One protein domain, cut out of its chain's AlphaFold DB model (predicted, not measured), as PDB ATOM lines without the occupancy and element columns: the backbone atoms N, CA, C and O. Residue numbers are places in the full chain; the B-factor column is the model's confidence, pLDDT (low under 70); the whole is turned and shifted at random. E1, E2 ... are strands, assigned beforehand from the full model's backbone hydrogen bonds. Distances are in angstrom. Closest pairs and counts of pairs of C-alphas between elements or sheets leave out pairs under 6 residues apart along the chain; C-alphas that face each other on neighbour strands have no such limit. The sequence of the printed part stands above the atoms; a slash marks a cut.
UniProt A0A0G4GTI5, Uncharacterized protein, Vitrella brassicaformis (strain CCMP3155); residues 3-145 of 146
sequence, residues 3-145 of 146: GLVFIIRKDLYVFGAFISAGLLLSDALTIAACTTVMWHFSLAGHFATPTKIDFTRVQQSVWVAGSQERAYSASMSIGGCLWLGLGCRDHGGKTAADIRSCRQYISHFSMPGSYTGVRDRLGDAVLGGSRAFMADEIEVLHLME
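AT A GLANCE: This is residues 3 to 145 of the 146 residues of an uncharacterized protein of Vitrella brassicaformis (strain CCMP3155) (UniProt A0A0G4GTI5). Little regular structure: two antiparallel sheets set at an angle, E3-E6-E7-E8-E9-E10 and the twisted E5-E4-E2-E1-E11, come near each other at few points, with long loops between strands. The 143 printed residues have no named helix and eleven strands, E1 to E11 in chain order, with 55 residues; all strand, compact, radius of gyration of the C-alphas 14.6 A, spans 43 by 41 by 27 A.

IN THESE COORDINATES: One sheet has E3 (31 to 34), E6 (62 to 65), E7 (76 to 78), E8 (82 to 84), E9 (101 to 104), E10 (132 to 134); the other E5 (51 to 54), E4 (38 to 44), E2 (13 to 19), E1 (3 to 10, 23.1 A, from (83.602, 85.408, 16.514)), E11 (137 to 144, 22.6 A, to (81.095, 91.840, 16.105)).

HOW THE PARTS SIT: E6 to E10 form a meander, each strand antiparallel to the one before; N 78 and O 82 of hairpin E7 and E8 are 2.8 A apart. E10 runs on into E11 at 92 degrees. N 7 of E1 and O 139 of E11 are 2.8 A apart. The closest C-alphas of E2 and E7, Ala 17 and Ile 78, are 7.5 A apart.

THE WHOLE: The printed part has no cut. Links E2 to E3, E8 to E9 and E9 to E10 are long. pLDDT is under 70 at 25 to 31, 56 to 59, 66 to 72, 88 to 96 and 145.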
ATOM      1  N   GLY A   3      83.952  86.796  16.822       88.81
ATOM      2  CA  GLY A   3      83.602  85.408  16.514       88.81
ATOM      3  C   GLY A   3      83.523  85.171  15.011       88.81
ATOM      4  O   GLY A   3      83.340  86.112  14.240       88.81
ATOM      5  N   LEU A   4      83.632  83.913  14.594       93.19
ATOM      6  CA  LEU A   4      83.415  83.514  13.207       93.19
ATOM      7  C   LEU A   4      82.306  82.475  13.116       93.19
ATOM      8  O   LEU A   4      82.244  81.541  13.918       93.19
ATOM      9  N   VAL A   5      81.446  82.639  12.116       94.75
ATOM     10  CA  VAL A   5      80.405  81.676  11.753       94.75
ATOM     11  C   VAL A   5      80.708  81.167  10.355       94.75
ATOM     12  O   VAL A   5      80.707  81.937   9.401       94.75
ATOM     13  N   PHE A   6      80.945  79.867  10.240       96.00
ATOM     14  CA  PHE A   6      81.068  79.173   8.965       96.00
ATOM     15  C   PHE A   6      79.707  78.591   8.616       96.00
ATOM     16  O   PHE A   6      79.191  77.785   9.389       96.00
ATOM     17  N   ILE A   7      79.140  78.976   7.477       97.75
ATOM     18  CA  ILE A   7      77.887  78.431   6.951       97.75
ATOM     19  C   ILE A   7      78.223  77.635   5.697       97.75
ATOM     20  O   ILE A   7      78.856  78.144   4.780       97.75
ATOM     21  N   ILE A   8      77.815  76.372   5.672       98.31
ATOM     22  CA  ILE A   8      78.078  75.431   4.589       98.31
ATOM     23  C   ILE A   8      76.740  75.005   4.009       98.31
ATOM     24  O   ILE A   8      75.864  74.521   4.736       98.31
ATOM     25  N   ARG A   9      76.606  75.150   2.690       98.31
ATOM     26  CA  ARG A   9      75.450  74.673   1.933       98.31
ATOM     27  C   ARG A   9      75.828  73.450   1.107       98.31
ATOM     28  O   ARG A   9      76.833  73.459   0.393       98.31
ATOM     29  N   LYS A  10      75.013  72.402   1.211       97.69
ATOM     30  CA  LYS A  10      75.083  71.217   0.353       97.69
ATOM     31  C   LYS A  10      73.684  70.701   0.045       97.69
ATOM     32  O   LYS A  10      73.021  70.177   0.936       97.69
ATOM     33  N   ASP A  11      73.263  70.791  -1.208       96.19
ATOM     34  CA  ASP A  11      71.907  70.480  -1.663       96.19
ATOM     35  C   ASP A  11      70.854  71.206  -0.798       96.19
ATOM     36  O   ASP A  11      70.744  72.431  -0.820       96.19
ATOM     37  N   LEU A  12      70.092  70.446  -0.006       95.12
ATOM     38  CA  LEU A  12      69.052  70.927   0.908       95.12
ATOM     39  C   LEU A  12      69.576  71.162   2.336       95.12
ATOM     40  O   LEU A  12      68.821  71.595   3.208       95.12
ATOM     41  N   TYR A  13      70.840  70.837   2.603       97.62
ATOM     42  CA  TYR A  13      71.446  70.912   3.926       97.62
ATOM     43  C   TYR A  13      72.160  72.244   4.121       97.62
ATOM     44  O   TYR A  13      73.004  72.641   3.316       97.62
ATOM     45  N   VAL A  14      71.853  72.903   5.238       98.12
ATOM     46  CA  VAL A  14      72.557  74.103   5.697       98.12
ATOM     47  C   VAL A  14      73.005  73.856   7.123       98.12
ATOM     48  O   VAL A  14      72.186  73.593   8.004       98.12
ATOM     49  N   PHE A  15      74.307  73.905   7.354       97.94
ATOM     50  CA  PHE A  15      74.922  73.605   8.642       97.94
ATOM     51  C   PHE A  15      76.255  74.329   8.754       97.94
ATOM     52  O   PHE A  15      76.696  74.990   7.817       97.94
ATOM     53  N   GLY A  16      76.906  74.222   9.902       96.69
ATOM     54  CA  GLY A  16      78.138  74.955  10.086       96.69
ATOM     55  C   GLY A  16      78.727  74.865  11.472       96.69
ATOM     56  O   GLY A  16      78.363  74.002  12.277       96.69
ATOM     57  N   ALA A  17      79.650  75.781  11.727       95.25
ATOM     58  CA  ALA A  17      80.347  75.900  12.991       95.25
ATOM     59  C   ALA A  17      80.457  77.363  13.411       95.25
ATOM     60  O   ALA A  17      80.712  78.240  12.587       95.25
ATOM     61  N   PHE A  18      80.303  77.606  14.705       93.69
ATOM     62  CA  PHE A  18      80.695  78.859  15.333       93.69
ATOM     63  C   PHE A  18      81.993  78.653  16.106       93.69
ATOM     64  O   PHE A  18      82.144  77.637  16.788       93.69
ATOM     65  N   ILE A  19      82.880  79.641  16.047       91.00
ATOM     66  CA  ILE A  19      84.053  79.749  16.911       91.00
ATOM     67  C   ILE A  19      84.069  81.137  17.566       91.00
ATOM     68  O   ILE A  19      83.877  82.152  16.897       91.00
ATOM     69  N   SER A  20      84.297  81.197  18.879       88.88
ATOM     70  CA  SER A  20      84.291  82.455  19.645       88.88
ATOM     71  C   SER A  20      85.588  83.256  19.536       88.88
ATOM     72  O   SER A  20      85.735  84.275  20.202       88.88
ATOM     73  N   ALA A  21      86.547  82.764  18.756       82.25
ATOM     74  CA  ALA A  21      87.795  83.451  18.460       82.25
ATOM     75  C   ALA A  21      87.934  83.648  16.948       82.25
ATOM     76  O   ALA A  21      87.350  82.904  16.160       82.25
ATOM     77  N   GLY A  22      88.755  84.619  16.551       78.06
ATOM     78  CA  GLY A  22      89.216  84.736  15.171       78.06
ATOM     79  C   GLY A  22      90.131  83.577  14.754       78.06
ATOM     80  O   GLY A  22      90.528  82.739  15.567       78.06
ATOM     81  N   LEU A  23      90.494  83.547  13.471       76.88
ATOM     82  CA  LEU A  23      91.511  82.620  12.976       76.88
ATOM     83  C   LEU A  23      92.904  83.131  13.325       76.88
ATOM     84  O   LEU A  23      93.248  84.274  13.025       76.88
ATOM     85  N   LEU A  24      93.723  82.252  13.897       73.38
ATOM     86  CA  LEU A  24      95.163  82.455  13.911       73.38
ATOM     87  C   LEU A  24      95.684  82.129  12.510       73.38
ATOM     88  O   LEU A  24      95.529  81.005  12.030       73.38
ATOM     89  N   LEU A  25      96.259  83.128  11.844       66.12
ATOM     90  CA  LEU A  25      96.964  82.916  10.587       66.12
ATOM     91  C   LEU A  25      98.214  82.091  10.879       66.12
ATOM     92  O   LEU A  25      99.051  82.490  11.687       66.12
ATOM     93  N   SER A  26      98.310  80.938  10.227       63.81
ATOM     94  CA  SER A  26      99.522  80.135  10.261       63.81
ATOM     95  C   SER A  26     100.571  80.745   9.341       63.81
ATOM     96  O   SER A  26     100.238  81.203   8.243       63.81
ATOM     97  N   ASP A  27     101.833  80.739   9.760       63.66
ATOM     98  CA  ASP A  27     102.923  80.975   8.819       63.66
ATOM     99  C   ASP A  27     103.095  79.752   7.896       63.66
ATOM    100  O   ASP A  27     102.487  78.697   8.085       63.66
ATOM    101  N   ALA A  28     103.892  79.903   6.837       56.31
ATOM    102  CA  ALA A  28     104.057  78.868   5.817       56.31
ATOM    103  C   ALA A  28     104.535  77.513   6.378       56.31
ATOM    104  O   ALA A  28     104.279  76.487   5.746       56.31
ATOM    105  N   LEU A  29     105.212  77.515   7.532       53.16
ATOM    106  CA  LEU A  29     105.959  76.380   8.072       53.16
ATOM    107  C   LEU A  29     105.292  75.719   9.278       53.16
ATOM    108  O   LEU A  29     105.756  74.667   9.702       53.16
ATOM    109  N   THR A  30     104.238  76.307   9.840       58.72
ATOM    110  CA  THR A  30     103.607  75.787  11.055       58.72
ATOM    111  C   THR A  30     102.122  75.519  10.861       58.72
ATOM    112  O   THR A  30     101.512  75.899   9.859       58.72
ATOM    113  N   ILE A  31     101.536  74.813  11.826       64.69
ATOM    114  CA  ILE A  31     100.091  74.677  11.978       64.69
ATOM    115  C   ILE A  31      99.678  75.571  13.146       64.69
ATOM    116  O   ILE A  31     100.139  75.372  14.271       64.69
ATOM    117  N   ALA A  32      98.778  76.516  12.899       71.62
ATOM    118  CA  ALA A  32      98.213  77.347  13.949       71.62
ATOM    119  C   ALA A  32      97.053  76.604  14.620       71.62
ATOM    120  O   ALA A  32      96.098  76.189  13.958       71.62
ATOM    121  N   ALA A  33      97.142  76.442  15.941       72.25
ATOM    122  CA  ALA A  33      96.136  75.780  16.761       72.25
ATOM    123  C   ALA A  33      95.598  76.735  17.829       72.25
ATOM    124  O   ALA A  33      96.375  77.381  18.531       72.25
ATOM    125  N   CYS A  34      94.278  76.808  17.982       72.62
ATOM    126  CA  CYS A  34      93.647  77.586  19.048       72.62
ATOM    127  C   CYS A  34      92.565  76.766  19.752       72.62
ATOM    128  O   CYS A  34      91.717  76.145  19.103       72.62
ATOM    129  N   THR A  35      92.580  76.791  21.084       78.94
ATOM    130  CA  THR A  35      91.494  76.292  21.928       78.94
ATOM    131  C   THR A  35      90.518  77.428  22.215       78.94
ATOM    132  O   THR A  35      90.860  78.423  22.846       78.94
ATOM    133  N   THR A  36      89.289  77.300  21.717       83.62
ATOM    134  CA  THR A  36      88.251  78.335  21.836       83.62
ATOM    135  C   THR A  36      86.874  77.703  22.008       83.62
ATOM    136  O   THR A  36      86.693  76.513  21.726       83.62
ATOM    137  N   VAL A  37      85.893  78.481  22.474       87.62
ATOM    138  CA  VAL A  37      84.511  78.000  22.563       87.62
ATOM    139  C   VAL A  37      83.977  77.847  21.147       87.62
ATOM    140  O   VAL A  37      84.051  78.759  20.325       87.62
ATOM    141  N   MET A  38      83.442  76.670  20.855       89.81
ATOM    142  CA  MET A  38      82.895  76.355  19.547       89.81
ATOM    143  C   MET A  38      81.733  75.382  19.664       89.81
ATOM    144  O   MET A  38      81.634  74.625  20.632       89.81
ATOM    145  N   TRP A  39      80.866  75.399  18.662       92.31
ATOM    146  CA  TRP A  39      79.778  74.442  18.495       92.31
ATOM    147  C   TRP A  39      79.453  74.289  17.017       92.31
ATOM    148  O   TRP A  39      79.683  75.195  16.213       92.31
ATOM    149  N   HIS A  40      78.886  73.142  16.672       94.25
ATOM    150  CA  HIS A  40      78.253  72.951  15.380       94.25
ATOM    151  C   HIS A  40      76.794  73.381  15.433       94.25
ATOM    152  O   HIS A  40      76.188  73.520  16.498       94.25
ATOM    153  N   PHE A  41      76.214  73.595  14.265       95.88
ATOM    154  CA  PHE A  41      74.787  73.817  14.135       95.88
ATOM    155  C   PHE A  41      74.273  73.237  12.824       95.88
ATOM    156  O   PHE A  41      75.024  73.061  11.865       95.88
ATOM    157  N   SER A  42      72.976  72.969  12.786       97.12
ATOM    158  CA  SER A  42      72.235  72.632  11.576       97.12
ATOM    159  C   SER A  42      71.029  73.555  11.481       97.12
ATOM    160  O   SER A  42      70.274  73.675  12.443       97.12
ATOM    161  N   LEU A  43      70.882  74.242  10.353       97.38
ATOM    162  CA  LEU A  43      69.794  75.182  10.083       97.38
ATOM    163  C   LEU A  43      68.701  74.556   9.212       97.38
ATOM    164  O   LEU A  43      67.546  74.952   9.331       97.38
ATOM    165  N   ALA A  44      69.049  73.585   8.358       96.56
ATOM    166  CA  ALA A  44      68.103  72.933   7.456       96.56
ATOM    167  C   ALA A  44      68.434  71.453   7.199       96.56
ATOM    168  O   ALA A  44      69.598  71.052   7.110       96.56
ATOM    169  N   GLY A  45      67.377  70.651   7.036       95.00
ATOM    170  CA  GLY A  45      67.422  69.274   6.545       95.00
ATOM    171  C   GLY A  45      67.303  68.206   7.630       95.00
ATOM    172  O   GLY A  45      66.297  67.510   7.688       95.00
ATOM    173  N   HIS A  46      68.316  68.053   8.488       93.50
ATOM    174  CA  HIS A  46      68.398  66.893   9.402       93.50
ATOM    175  C   HIS A  46      67.651  67.040  10.735       93.50
ATOM    176  O   HIS A  46      67.601  66.093  11.519       93.50
ATOM    177  N   PHE A  47      67.116  68.227  11.009       94.75
ATOM    178  CA  PHE A  47      66.353  68.542  12.214       94.75
ATOM    179  C   PHE A  47      65.088  69.308  11.829       94.75
ATOM    180  O   PHE A  47      65.086  70.054  10.851       94.75
ATOM    181  N   ALA A  48      64.029  69.154  12.626       94.94
ATOM    182  CA  ALA A  48      62.775  69.882  12.424       94.94
ATOM    183  C   ALA A  48      62.918  71.397  12.666       94.94
ATOM    184  O   ALA A  48      62.180  72.189  12.087       94.94
ATOM    185  N   THR A  49      63.864  71.796  13.516       95.94
ATOM    186  CA  THR A  49      64.173  73.192  13.835       95.94
ATOM    187  C   THR A  49      65.685  73.420  13.821       95.94
ATOM    188  O   THR A  49      66.449  72.468  14.033       95.94
ATOM    189  N   PRO A  50      66.146  74.670  13.617       97.06
ATOM    190  CA  PRO A  50      67.554  75.009  13.767       97.06
ATOM    191  C   PRO A  50      68.095  74.512  15.109       97.06
ATOM    192  O   PRO A  50      67.528  74.795  16.165       97.06
ATOM    193  N   THR A  51      69.171  73.733  15.062       96.94
ATOM    194  CA  THR A  51      69.679  72.984  16.212       96.94
ATOM    195  C   THR A  51      71.154  73.278  16.418       96.94
ATOM    196  O   THR A  51      71.970  73.110  15.511       96.94
ATOM    197  N   LYS A  52      71.495  73.692  17.639       95.12
ATOM    198  CA  LYS A  52      72.870  73.801  18.127       95.12
ATOM    199  C   LYS A  52      73.356  72.429  18.603       95.12
ATOM    200  O   LYS A  52      72.604  71.680  19.218       95.12
ATOM    201  N   ILE A  53      74.611  72.111  18.307       92.94
ATOM    202  CA  ILE A  53      75.259  70.840  18.619       92.94
ATOM    203  C   ILE A  53      76.558  71.156  19.356       92.94
ATOM    204  O   ILE A  53      77.529  71.630  18.761       92.94
ATOM    205  N   ASP A  54      76.561  70.914  20.661       89.31
ATOM    206  CA  ASP A  54      77.709  71.206  21.510       89.31
ATOM    207  C   ASP A  54      78.836  70.186  21.329       89.31
ATOM    208  O   ASP A  54      78.615  68.984  21.176       89.31
ATOM    209  N   PHE A  55      80.072  70.679  21.381       79.81
ATOM    210  CA  PHE A  55      81.250  69.826  21.398       79.81
ATOM    211  C   PHE A  55      81.552  69.316  22.802       79.81
ATOM    212  O   PHE A  55      81.439  70.037  23.797       79.81
ATOM    213  N   THR A  56      82.044  68.081  22.875       69.31
ATOM    214  CA  THR A  56      82.682  67.593  24.100       69.31
ATOM    215  C   THR A  56      83.995  68.352  24.331       69.31
ATOM    216  O   THR A  56      84.634  68.799  23.379       69.31
ATOM    217  N   ARG A  57      84.435  68.503  25.591       61.56
ATOM    218  CA  ARG A  57      85.643  69.289  25.947       61.56
ATOM    219  C   ARG A  57      86.913  68.888  25.177       61.56
ATOM    220  O   ARG A  57      87.818  69.699  25.044       61.56
ATOM    221  N   VAL A  58      86.976  67.661  24.660       64.12
ATOM    222  CA  VAL A  58      88.124  67.119  23.908       64.12
ATOM    223  C   VAL A  58      88.177  67.619  22.454       64.12
ATOM    224  O   VAL A  58      89.198  67.488  21.792       64.12
ATOM    225  N   GLN A  59      87.085  68.197  21.949       65.25
ATOM    226  CA  GLN A  59      86.905  68.606  20.552       65.25
ATOM    227  C   GLN A  59      86.930  70.133  20.376       65.25
ATOM    228  O   GLN A  59      86.393  70.658  19.411       65.25
ATOM    229  N   GLN A  60      87.541  70.873  21.300       76.56
ATOM    230  CA  GLN A  60      87.589  72.338  21.257       76.56
ATOM    231  C   GLN A  60      88.912  72.844  20.676       76.56
ATOM    232  O   GLN A  60      89.649  73.576  21.329       76.56
ATOM    233  N   SER A  61      89.249  72.440  19.451       81.25
ATOM    234  CA  SER A  61      90.459  72.922  18.772       81.25
ATOM    235  C   SER A  61      90.179  73.296  17.325       81.25
ATOM    236  O   SER A  61      89.565  72.527  16.582       81.25
ATOM    237  N   VAL A  62      90.646  74.478  16.932       82.38
ATOM    238  CA  VAL A  62      90.698  74.926  15.538       82.38
ATOM    239  C   VAL A  62      92.130  74.775  15.055       82.38
ATOM    240  O   VAL A  62      93.041  75.236  15.737       82.38
ATOM    241  N   TRP A  63      92.314  74.158  13.893       83.62
ATOM    242  CA  TRP A  63      93.611  74.031  13.235       83.62
ATOM    243  C   TRP A  63      93.560  74.698  11.868       83.62
ATOM    244  O   TRP A  63      92.636  74.438  11.095       83.62
ATOM    245  N   VAL A  64      94.561  75.514  11.562       81.44
ATOM    246  CA  VAL A  64      94.755  76.135  10.247       81.44
ATOM    247  C   VAL A  64      96.107  75.678   9.716       81.44
ATOM    248  O   VAL A  64      97.129  75.851  10.381       81.44
ATOM    249  N   ALA A  65      96.110  75.043   8.547       75.06
ATOM    250  CA  ALA A  65      97.340  74.600   7.905       75.06
ATOM    251  C   ALA A  65      98.111  75.798   7.328       75.06
ATOM    252  O   ALA A  65      97.511  76.710   6.754       75.06
ATOM    253  N   GLY A  66      99.438  75.777   7.459       61.94
ATOM    254  CA  GLY A  66     100.330  76.668   6.723       61.94
ATOM    255  C   GLY A  66     100.378  76.317   5.233       61.94
ATOM    256  O   GLY A  66      99.936  75.254   4.799       61.94
ATOM    257  N   SER A  67     100.943  77.205   4.414       57.91
ATOM    258  CA  SER A  67     101.041  76.982   2.963       57.91
ATOM    259  C   SER A  67     101.976  75.827   2.564       57.91
ATOM    260  O   SER A  67     101.901  75.369   1.424       57.91
ATOM    261  N   GLN A  68     102.868  75.368   3.456       53.53
ATOM    262  CA  GLN A  68     103.780  74.238   3.212       53.53
ATOM    263  C   GLN A  68     103.609  73.062   4.195       53.53
ATOM    264  O   GLN A  68     103.941  71.934   3.819       53.53
ATOM    265  N   GLU A  69     103.034  73.268   5.388       50.53
ATOM    266  CA  GLU A  69     102.783  72.208   6.381       50.53
ATOM    267  C   GLU A  69     101.302  71.945   6.693       50.53
ATOM    268  O   GLU A  69     100.431  72.804   6.597       50.53
ATOM    269  N   ARG A  70     101.016  70.680   7.029       59.22
ATOM    270  CA  ARG A  70      99.738  70.001   6.783       59.22
ATOM    271  C   ARG A  70      98.976  69.728   8.078       59.22
ATOM    272  O   ARG A  70      99.370  68.851   8.842       59.22
ATOM    273  N   ALA A  71      97.793  70.311   8.257       52.66
ATOM    274  CA  ALA A  71      96.826  69.785   9.220       52.66
ATOM    275  C   ALA A  71      95.986  68.684   8.546       52.66
ATOM    276  O   ALA A  71      94.997  68.960   7.878       52.66
ATOM    277  N   TYR A  72      96.380  67.413   8.680       61.72
ATOM    278  CA  TYR A  72      95.545  66.260   8.284       61.72
ATOM    279  C   TYR A  72      95.059  66.237   6.814       61.72
ATOM    280  O   TYR A  72      94.033  65.633   6.508       61.72
ATOM    281  N   SER A  73      95.822  66.821   5.880       75.31
ATOM    282  CA  SER A  73      95.446  67.005   4.458       75.31
ATOM    283  C   SER A  73      94.283  67.980   4.213       75.31
ATOM    284  O   SER A  73      93.731  67.982   3.118       75.31
ATOM    285  N   ALA A  74      93.908  68.806   5.190       81.12
ATOM    286  CA  ALA A  74      92.902  69.859   5.061       81.12
ATOM    287  C   ALA A  74      93.531  71.240   5.299       81.12
ATOM    288  O   ALA A  74      94.513  71.362   6.032       81.12
ATOM    289  N   SER A  75      92.958  72.280   4.694       85.00
ATOM    290  CA  SER A  75      93.379  73.666   4.936       85.00
ATOM    291  C   SER A  75      92.950  74.143   6.323       85.00
ATOM    292  O   SER A  75      93.647  74.930   6.962       85.00
ATOM    293  N   MET A  76      91.811  73.643   6.810       87.06
ATOM    294  CA  MET A  76      91.269  73.997   8.116       87.06
ATOM    295  C   MET A  76      90.533  72.816   8.760       87.06
ATOM    296  O   MET A  76      89.868  72.040   8.073       87.06
ATOM    297  N   SER A  77      90.628  72.702  10.085       89.12
ATOM    298  CA  SER A  77      89.891  71.747  10.920       89.12
ATOM    299  C   SER A  77      89.210  72.480  12.071       89.12
ATOM    300  O   SER A  77      89.874  73.203  12.809       89.12
ATOM    301  N   ILE A  78      87.912  72.265  12.260       89.81
ATOM    302  CA  ILE A  78      87.124  72.805  13.370       89.81
ATOM    303  C   ILE A  78      86.617  71.634  14.207       89.81
ATOM    304  O   ILE A  78      85.904  70.748  13.724       89.81
ATOM    305  N   GLY A  79      87.063  71.593  15.459       86.19
ATOM    306  CA  GLY A  79      86.688  70.591  16.452       86.19
ATOM    307  C   GLY A  79      86.980  69.138  16.073       86.19
ATOM    308  O   GLY A  79      86.365  68.217  16.604       86.19
ATOM    309  N   GLY A  80      87.888  68.916  15.114       83.94
ATOM    310  CA  GLY A  80      88.244  67.585  14.604       83.94
ATOM    311  C   GLY A  80      87.126  66.867  13.837       83.94
ATOM    312  O   GLY A  80      87.291  65.707  13.470       83.94
ATOM    313  N   CYS A  81      86.005  67.544  13.599       89.38
ATOM    314  CA  CYS A  81      84.779  66.968  13.048       89.38
ATOM    315  C   CYS A  81      84.291  67.689  11.793       89.38
ATOM    316  O   CYS A  81      83.393  67.186  11.122       89.38
ATOM    317  N   LEU A  82      84.863  68.851  11.480       92.38
ATOM    318  CA  LEU A  82      84.632  69.589  10.249       92.38
ATOM    319  C   LEU A  82      85.980  69.981   9.645       92.38
ATOM    320  O   LEU A  82      86.766  70.687  10.269       92.38
ATOM    321  N   TRP A  83      86.232  69.533   8.424       92.81
ATOM    322  CA  TRP A  83      87.430  69.831   7.653       92.81
ATOM    323  C   TRP A  83      87.057  70.552   6.366       92.81
ATOM    324  O   TRP A  83      86.131  70.115   5.681       92.81
ATOM    325  N   LEU A  84      87.799  71.609   6.037       92.00
ATOM    326  CA  LEU A  84      87.636  72.416   4.825       92.00
ATOM    327  C   LEU A  84      88.908  72.351   3.970       92.00
ATOM    328  O   LEU A  84      90.022  72.318   4.505       92.00
ATOM    329  N   GLY A  85      88.758  72.353   2.647       90.38
ATOM    330  CA  GLY A  85      89.877  72.223   1.708       90.38
ATOM    331  C   GLY A  85      90.568  70.859   1.772       90.38
ATOM    332  O   GLY A  85      91.798  70.779   1.727       90.38
ATOM    333  N   LEU A  86      89.801  69.778   1.928       84.38
ATOM    334  CA  LEU A  86      90.335  68.425   2.038       84.38
ATOM    335  C   LEU A  86      90.971  67.962   0.719       84.38
ATOM    336  O   LEU A  86      90.321  67.811  -0.308       84.38
ATOM    337  N   GLY A  87      92.259  67.666   0.780       76.81
ATOM    338  CA  GLY A  87      93.048  67.109  -0.305       76.81
ATOM    339  C   GLY A  87      92.673  65.692  -0.726       76.81
ATOM    340  O   GLY A  87      92.308  64.854   0.101       76.81
ATOM    341  N   CYS A  88      92.871  65.377  -2.008       61.34
ATOM    342  CA  CYS A  88      92.866  63.992  -2.485       61.34
ATOM    343  C   CYS A  88      94.174  63.282  -2.098       61.34
ATOM    344  O   CYS A  88      95.272  63.802  -2.318       61.34
ATOM    345  N   ARG A  89      94.063  62.056  -1.563       57.38
ATOM    346  CA  ARG A  89      95.222  61.215  -1.200       57.38
ATOM    347  C   ARG A  89      96.137  60.922  -2.397       57.38
ATOM    348  O   ARG A  89      97.347  60.837  -2.215       57.38
ATOM    349  N   ASP A  90      95.574  60.875  -3.602       54.59
ATOM    350  CA  ASP A  90      96.263  60.473  -4.836       54.59
ATOM    351  C   ASP A  90      97.218  61.545  -5.399       54.59
ATOM    352  O   ASP A  90      98.017  61.273  -6.292       54.59
ATOM    353  N   HIS A  91      97.204  62.764  -4.846       51.50
ATOM    354  CA  HIS A  91      98.112  63.856  -5.224       51.50
ATOM    355  C   HIS A  91      99.170  64.150  -4.153       51.50
ATOM    356  O   HIS A  91      99.549  65.302  -3.926       51.50
ATOM    357  N   GLY A  92      99.643  63.109  -3.461       53.78
ATOM    358  CA  GLY A  92     100.716  63.234  -2.470       53.78
ATOM    359  C   GLY A  92     100.312  64.000  -1.204       53.78
ATOM    360  O   GLY A  92     101.173  64.579  -0.540       53.78
ATOM    361  N   GLY A  93      99.012  64.024  -0.876       55.44
ATOM    362  CA  GLY A  93      98.488  64.639   0.350       55.44
ATOM    363  C   GLY A  93      98.458  66.173   0.354       55.44
ATOM    364  O   GLY A  93      98.515  66.774   1.426       55.44
ATOM    365  N   LYS A  94      98.403  66.815  -0.821       63.12
ATOM    366  CA  LYS A  94      98.185  68.269  -0.942       63.12
ATOM    367  C   LYS A  94      96.750  68.620  -0.553       63.12
ATOM    368  O   LYS A  94      95.851  67.882  -0.945       63.12
ATOM    369  N   THR A  95      96.538  69.727   0.165       62.34
ATOM    370  CA  THR A  95      95.193  70.282   0.402       62.34
ATOM    371  C   THR A  95      94.484  70.530  -0.928       62.34
ATOM    372  O   THR A  95      95.130  70.737  -1.963       62.34
ATOM    373  N   ALA A  96      93.153  70.468  -0.933       65.56
ATOM    374  CA  ALA A  96      92.422  70.848  -2.131       65.56
ATOM    375  C   ALA A  96      92.619  72.346  -2.376       65.56
ATOM    376  O   ALA A  96      92.540  73.150  -1.449       65.56
ATOM    377  N   ALA A  97      92.828  72.716  -3.641       72.00
ATOM    378  CA  ALA A  97      92.800  74.120  -4.047       72.00
ATOM    379  C   ALA A  97      91.421  74.754  -3.784       72.00
ATOM    380  O   ALA A  97      91.320  75.965  -3.615       72.00
ATOM    381  N   ASP A  98      90.368  73.931  -3.731       86.75
ATOM    382  CA  ASP A  98      89.007  74.363  -3.451       86.75
ATOM    383  C   ASP A  98      88.628  74.101  -1.987       86.75
ATOM    384  O   ASP A  98      88.516  72.953  -1.544       86.75
ATOM    385  N   ILE A  99      88.397  75.185  -1.241       89.00
ATOM    386  CA  ILE A  99      88.005  75.154   0.175       89.00
ATOM    387  C   ILE A  99      86.679  74.412   0.406       89.00
ATOM    388  O   ILE A  99      86.441  73.911   1.505       89.00
ATOM    389  N   ARG A 100      85.846  74.281  -0.636       93.94
ATOM    390  CA  ARG A 100      84.560  73.572  -0.601       93.94
ATOM    391  C   ARG A 100      84.694  72.054  -0.563       93.94
ATOM    392  O   ARG A 100      83.694  71.372  -0.344       93.94
ATOM    393  N   SER A 101      85.896  71.510  -0.760       92.94
ATOM    394  CA  SER A 101      86.131  70.094  -0.494       92.94
ATOM    395  C   SER A 101      86.103  69.859   1.012       92.94
ATOM    396  O   SER A 101      87.025  70.242   1.735       92.94
ATOM    397  N   CYS A 102      85.022  69.264   1.497       93.88
ATOM    398  CA  CYS A 102      84.729  69.178   2.914       93.88
ATOM    399  C   CYS A 102      84.728  67.734   3.396       93.88
ATOM    400  O   CYS A 102      84.386  66.795   2.669       93.88
ATOM    401  N   ARG A 103      85.032  67.558   4.682       93.38
ATOM    402  CA  ARG A 103      84.687  66.332   5.394       93.38
ATOM    403  C   ARG A 103      84.088  66.660   6.750       93.38
ATOM    404  O   ARG A 103      84.684  67.399   7.523       93.38
ATOM    405  N   GLN A 104      82.908  66.119   7.025       94.94
ATOM    406  CA  GLN A 104      82.151  66.417   8.231       94.94
ATOM    407  C   GLN A 104      81.497  65.154   8.790       94.94
ATOM    408  O   GLN A 104      80.977  64.326   8.045       94.94
ATOM    409  N   TYR A 105      81.553  65.005  10.109       94.19
ATOM    410  CA  TYR A 105      80.793  64.002  10.851       94.19
ATOM    411  C   TYR A 105      80.690  64.411  12.319       94.19
ATOM    412  O   TYR A 105      81.550  65.128  12.830       94.19
ATOM    413  N   ILE A 106      79.660  63.942  13.015       92.19
ATOM    414  CA  ILE A 106      79.545  64.077  14.469       92.19
ATOM    415  C   ILE A 106      79.333  62.691  15.065       92.19
ATOM    416  O   ILE A 106      78.462  61.941  14.618       92.19
ATOM    417  N   SER A 107      80.138  62.377  16.081       90.12
ATOM    418  CA  SER A 107      80.059  61.119  16.823       90.12
ATOM    419  C   SER A 107      78.633  60.857  17.293       90.12
ATOM    420  O   SER A 107      77.994  61.743  17.866       90.12
ATOM    421  N   HIS A 108      78.144  59.633  17.111       87.56
ATOM    422  CA  HIS A 108      76.813  59.250  17.585       87.56
ATOM    423  C   HIS A 108      76.623  59.437  19.103       87.56
ATOM    424  O   HIS A 108      75.499  59.672  19.537       87.56
ATOM    425  N   PHE A 109      77.703  59.415  19.893       86.44
ATOM    426  CA  PHE A 109      77.671  59.706  21.333       86.44
ATOM    427  C   PHE A 109      77.435  61.188  21.664       86.44
ATOM    428  O   PHE A 109      77.086  61.517  22.793       86.44
ATOM    429  N   SER A 110      77.658  62.088  20.705       85.56
ATOM    430  CA  SER A 110      77.561  63.543  20.886       85.56
ATOM    431  C   SER A 110      76.361  64.153  20.162       85.56
ATOM    432  O   SER A 110      76.164  65.364  20.211       85.56
ATOM    433  N   MET A 111      75.563  63.337  19.470       89.31
ATOM    434  CA  MET A 111      74.427  63.831  18.702       89.31
ATOM    435  C   MET A 111      73.178  64.017  19.565       89.31
ATOM    436  O   MET A 111      72.822  63.110  20.319       89.31
ATOM    437  N   PRO A 112      72.447  65.135  19.397       90.56
ATOM    438  CA  PRO A 112      71.122  65.283  19.979       90.56
ATOM    439  C   PRO A 112      70.193  64.144  19.538       90.56
ATOM    440  O   PRO A 112      70.167  63.769  18.364       90.56
ATOM    441  N   GLY A 113      69.384  63.626  20.470       91.31
ATOM    442  CA  GLY A 113      68.444  62.527  20.203       91.31
ATOM    443  C   GLY A 113      67.359  62.857  19.169       91.31
ATOM    444  O   GLY A 113      66.744  61.951  18.618       91.31
ATOM    445  N   SER A 114      67.155  64.140  18.864       93.19
ATOM    446  CA  SER A 114      66.249  64.628  17.819       93.19
ATOM    447  C   SER A 114      66.803  64.495  16.393       93.19
ATOM    448  O   SER A 114      66.110  64.859  15.445       93.19
ATOM    449  N   TYR A 115      68.033  64.003  16.216       94.12
ATOM    450  CA  TYR A 115      68.624  63.827  14.892       94.12
ATOM    451  C   TYR A 115      67.986  62.663  14.127       94.12
ATOM    452  O   TYR A 115      68.155  61.496  14.494       94.12
ATOM    453  N   THR A 116      67.338  62.982  13.010       93.69
ATOM    454  CA  THR A 116      66.679  62.015  12.113       93.69
ATOM    455  C   THR A 116      67.373  61.893  10.753       93.69
ATOM    456  O   THR A 116      66.868  61.227   9.851       93.69
ATOM    457  N   GLY A 117      68.525  62.547  10.606       93.94
ATOM    458  CA  GLY A 117      69.277  62.645   9.364       93.94
ATOM    459  C   GLY A 117      70.102  61.416   8.981       93.94
ATOM    460  O   GLY A 117      70.070  60.365   9.626       93.94
ATOM    461  N   VAL A 118      70.886  61.581   7.916       95.50
ATOM    462  CA  VAL A 118      71.740  60.525   7.353       95.50
ATOM    463  C   VAL A 118      72.869  60.157   8.317       95.50
ATOM    464  O   VAL A 118      73.579  61.012   8.840       95.50
ATOM    465  N   ARG A 119      73.082  58.857   8.513       96.06
ATOM    466  CA  ARG A 119      74.207  58.325   9.287       96.06
ATOM    467  C   ARG A 119      75.132  57.524   8.392       96.06
ATOM    468  O   ARG A 119      74.690  56.900   7.427       96.06
ATOM    469  N   ASP A 120      76.418  57.540   8.706       94.50
ATOM    470  CA  ASP A 120      77.385  56.695   8.017       94.50
ATOM    471  C   ASP A 120      77.399  55.256   8.569       94.50
ATOM    472  O   ASP A 120      76.626  54.880   9.451       94.50
ATOM    473  N   ARG A 121      78.313  54.427   8.049       94.12
ATOM    474  CA  ARG A 121      78.458  53.014   8.450       94.12
ATOM    475  C   ARG A 121      78.902  52.814   9.904       94.12
ATOM    476  O   ARG A 121      78.799  51.701  10.402       94.12
ATOM    477  N   LEU A 122      79.430  53.850  10.554       92.44
ATOM    478  CA  LEU A 122      79.838  53.842  11.960       92.44
ATOM    479  C   LEU A 122      78.745  54.426  12.874       92.44
ATOM    480  O   LEU A 122      78.930  54.485  14.085       92.44
ATOM    481  N   GLY A 123      77.603  54.832  12.305       94.19
ATOM    482  CA  GLY A 123      76.483  55.436  13.026       94.19
ATOM    483  C   GLY A 123      76.625  56.942  13.256       94.19
ATOM    484  O   GLY A 123      75.713  57.556  13.824       94.19
ATOM    485  N   ASP A 124      77.722  57.548  12.796       94.50
ATOM    486  CA  ASP A 124      77.980  58.974  12.969       94.50
ATOM    487  C   ASP A 124      77.062  59.795  12.064       94.50
ATOM    488  O   ASP A 124      76.780  59.425  10.922       94.50
ATOM    489  N   ALA A 125      76.598  60.931  12.578       95.56
ATOM    490  CA  ALA A 125      75.755  61.849  11.825       95.56
ATOM    491  C   ALA A 125      76.576  62.608  10.781       95.56
ATOM    492  O   ALA A 125      77.634  63.157  11.103       95.56
ATOM    493  N   VAL A 126      76.060  62.692   9.555       96.69
ATOM    494  CA  VAL A 126      76.696  63.407   8.440       96.69
ATOM    495  C   VAL A 126      75.766  64.505   7.925       96.69
ATOM    496  O   VAL A 126      74.799  64.267   7.205       96.69
ATOM    497  N   LEU A 127      76.058  65.748   8.304       96.50
ATOM    498  CA  LEU A 127      75.227  66.909   7.984       96.50
ATOM    499  C   LEU A 127      75.281  67.268   6.492       96.50
ATOM    500  O   LEU A 127      74.293  67.748   5.950       96.50
ATOM    501  N   GLY A 128      76.382  66.953   5.805       96.00
ATOM    502  CA  GLY A 128      76.496  67.079   4.347       96.00
ATOM    503  C   GLY A 128      75.882  65.919   3.552       96.00
ATOM    504  O   GLY A 128      76.097  65.840   2.348       96.00
ATOM    505  N   GLY A 129      75.192  64.974   4.207       95.56
ATOM    506  CA  GLY A 129      74.658  63.752   3.586       95.56
ATOM    507  C   GLY A 129      75.693  62.634   3.390       95.56
ATOM    508  O   GLY A 129      75.336  61.462   3.316       95.56
ATOM    509  N   SER A 130      76.985  62.962   3.386       94.81
ATOM    510  CA  SER A 130      78.101  62.013   3.380       94.81
ATOM    511  C   SER A 130      79.272  62.546   4.204       94.81
ATOM    512  O   SER A 130      79.366  63.740   4.481       94.81
ATOM    513  N   ARG A 131      80.201  61.657   4.590       93.50
ATOM    514  CA  ARG A 131      81.403  62.061   5.335       93.50
ATOM    515  C   ARG A 131      82.251  63.052   4.558       93.50
ATOM    516  O   ARG A 131      82.676  64.034   5.138       93.50
ATOM    517  N   ALA A 132      82.538  62.762   3.294       93.38
ATOM    518  CA  ALA A 132      83.268  63.646   2.394       93.38
ATOM    519  C   ALA A 132      82.325  64.100   1.283       93.38
ATOM    520  O   ALA A 132      81.593  63.273   0.729       93.38
ATOM    521  N   PHE A 133      82.324  65.393   0.989       94.19
ATOM    522  CA  PHE A 133      81.431  66.007   0.012       94.19
ATOM    523  C   PHE A 133      82.052  67.287  -0.540       94.19
ATOM    524  O   PHE A 133      82.947  67.879   0.060       94.19
ATOM    525  N   MET A 134      81.541  67.714  -1.688       96.00
ATOM    526  CA  MET A 134      81.820  69.027  -2.248       96.00
ATOM    527  C   MET A 134      80.687  69.965  -1.845       96.00
ATOM    528  O   MET A 134      79.555  69.705  -2.243       96.00
ATOM    529  N   ALA A 135      80.960  70.991  -1.040       97.38
ATOM    530  CA  ALA A 135      79.968  72.008  -0.705       97.38
ATOM    531  C   ALA A 135      79.596  72.826  -1.949       97.38
ATOM    532  O   ALA A 135      80.448  73.101  -2.798       97.38
ATOM    533  N   ASP A 136      78.341  73.254  -2.031       97.69
ATOM    534  CA  ASP A 136      77.907  74.168  -3.088       97.69
ATOM    535  C   ASP A 136      78.477  75.563  -2.816       97.69
ATOM    536  O   ASP A 136      78.989  76.234  -3.715       97.69
ATOM    537  N   GLU A 137      78.454  75.951  -1.539       97.19
ATOM    538  CA  GLU A 137      78.814  77.277  -1.057       97.19
ATOM    539  C   GLU A 137      79.313  77.223   0.390       97.19
ATOM    540  O   GLU A 137      78.861  76.398   1.195       97.19
ATOM    541  N   ILE A 138      80.258  78.108   0.704       97.06
ATOM    542  CA  ILE A 138      80.740  78.361   2.060       97.06
ATOM    543  C   ILE A 138      80.739  79.870   2.274       97.06
ATOM    544  O   ILE A 138      81.429  80.595   1.557       97.06
ATOM    545  N   GLU A 139      80.020  80.321   3.292       96.69
ATOM    546  CA  GLU A 139      80.062  81.698   3.772       96.69
ATOM    547  C   GLU A 139      80.780  81.755   5.120       96.69
ATOM    548  O   GLU A 139      80.644  80.859   5.959       96.69
ATOM    549  N   VAL A 140      81.542  82.825   5.339       94.50
ATOM    550  CA  VAL A 140      82.209  83.091   6.616       94.50
ATOM    551  C   VAL A 140      81.790  84.471   7.093       94.50
ATOM    552  O   VAL A 140      82.100  85.475   6.455       94.50
ATOM    553  N   LEU A 141      81.080  84.520   8.217       94.19
ATOM    554  CA  LEU A 141      80.583  85.758   8.810       94.19
ATOM    555  C   LEU A 141      81.407  86.129  10.039       94.19
ATOM    556  O   LEU A 141      81.729  85.275  10.867       94.19
ATOM    557  N   HIS A 142      81.707  87.420  10.173       91.50
ATOM    558  CA  HIS A 142      82.345  87.984  11.356       91.50
ATOM    559  C   HIS A 142      81.275  88.462  12.335       91.50
ATOM    560  O   HIS A 142      80.478  89.343  12.014       91.50
ATOM    561  N   LEU A 143      81.280  87.902  13.542       87.81
ATOM    562  CA  LEU A 143      80.444  88.367  14.638       87.81
ATOM    563  C   LEU A 143      81.188  89.466  15.401       87.81
ATOM    564  O   LEU A 143      82.233  89.212  16.006       87.81
ATOM    565  N   MET A 144      80.630  90.672  15.360       82.50
ATOM    566  CA  MET A 144      81.095  91.840  16.105       82.50
ATOM    567  C   MET A 144      80.117  92.076  17.259       82.50
ATOM    568  O   MET A 144      78.923  92.235  17.019       82.50
ATOM    569  N   GLU A 145      80.598  92.071  18.502       68.94
ATOM    570  CA  GLU A 145      79.795  92.549  19.636       68.94
ATOM    571  C   GLU A 145      79.643  94.077  19.544       68.94
ATOM    572  O   GLU A 145      80.616  94.769  19.227       68.94
TER     573      GLU A 145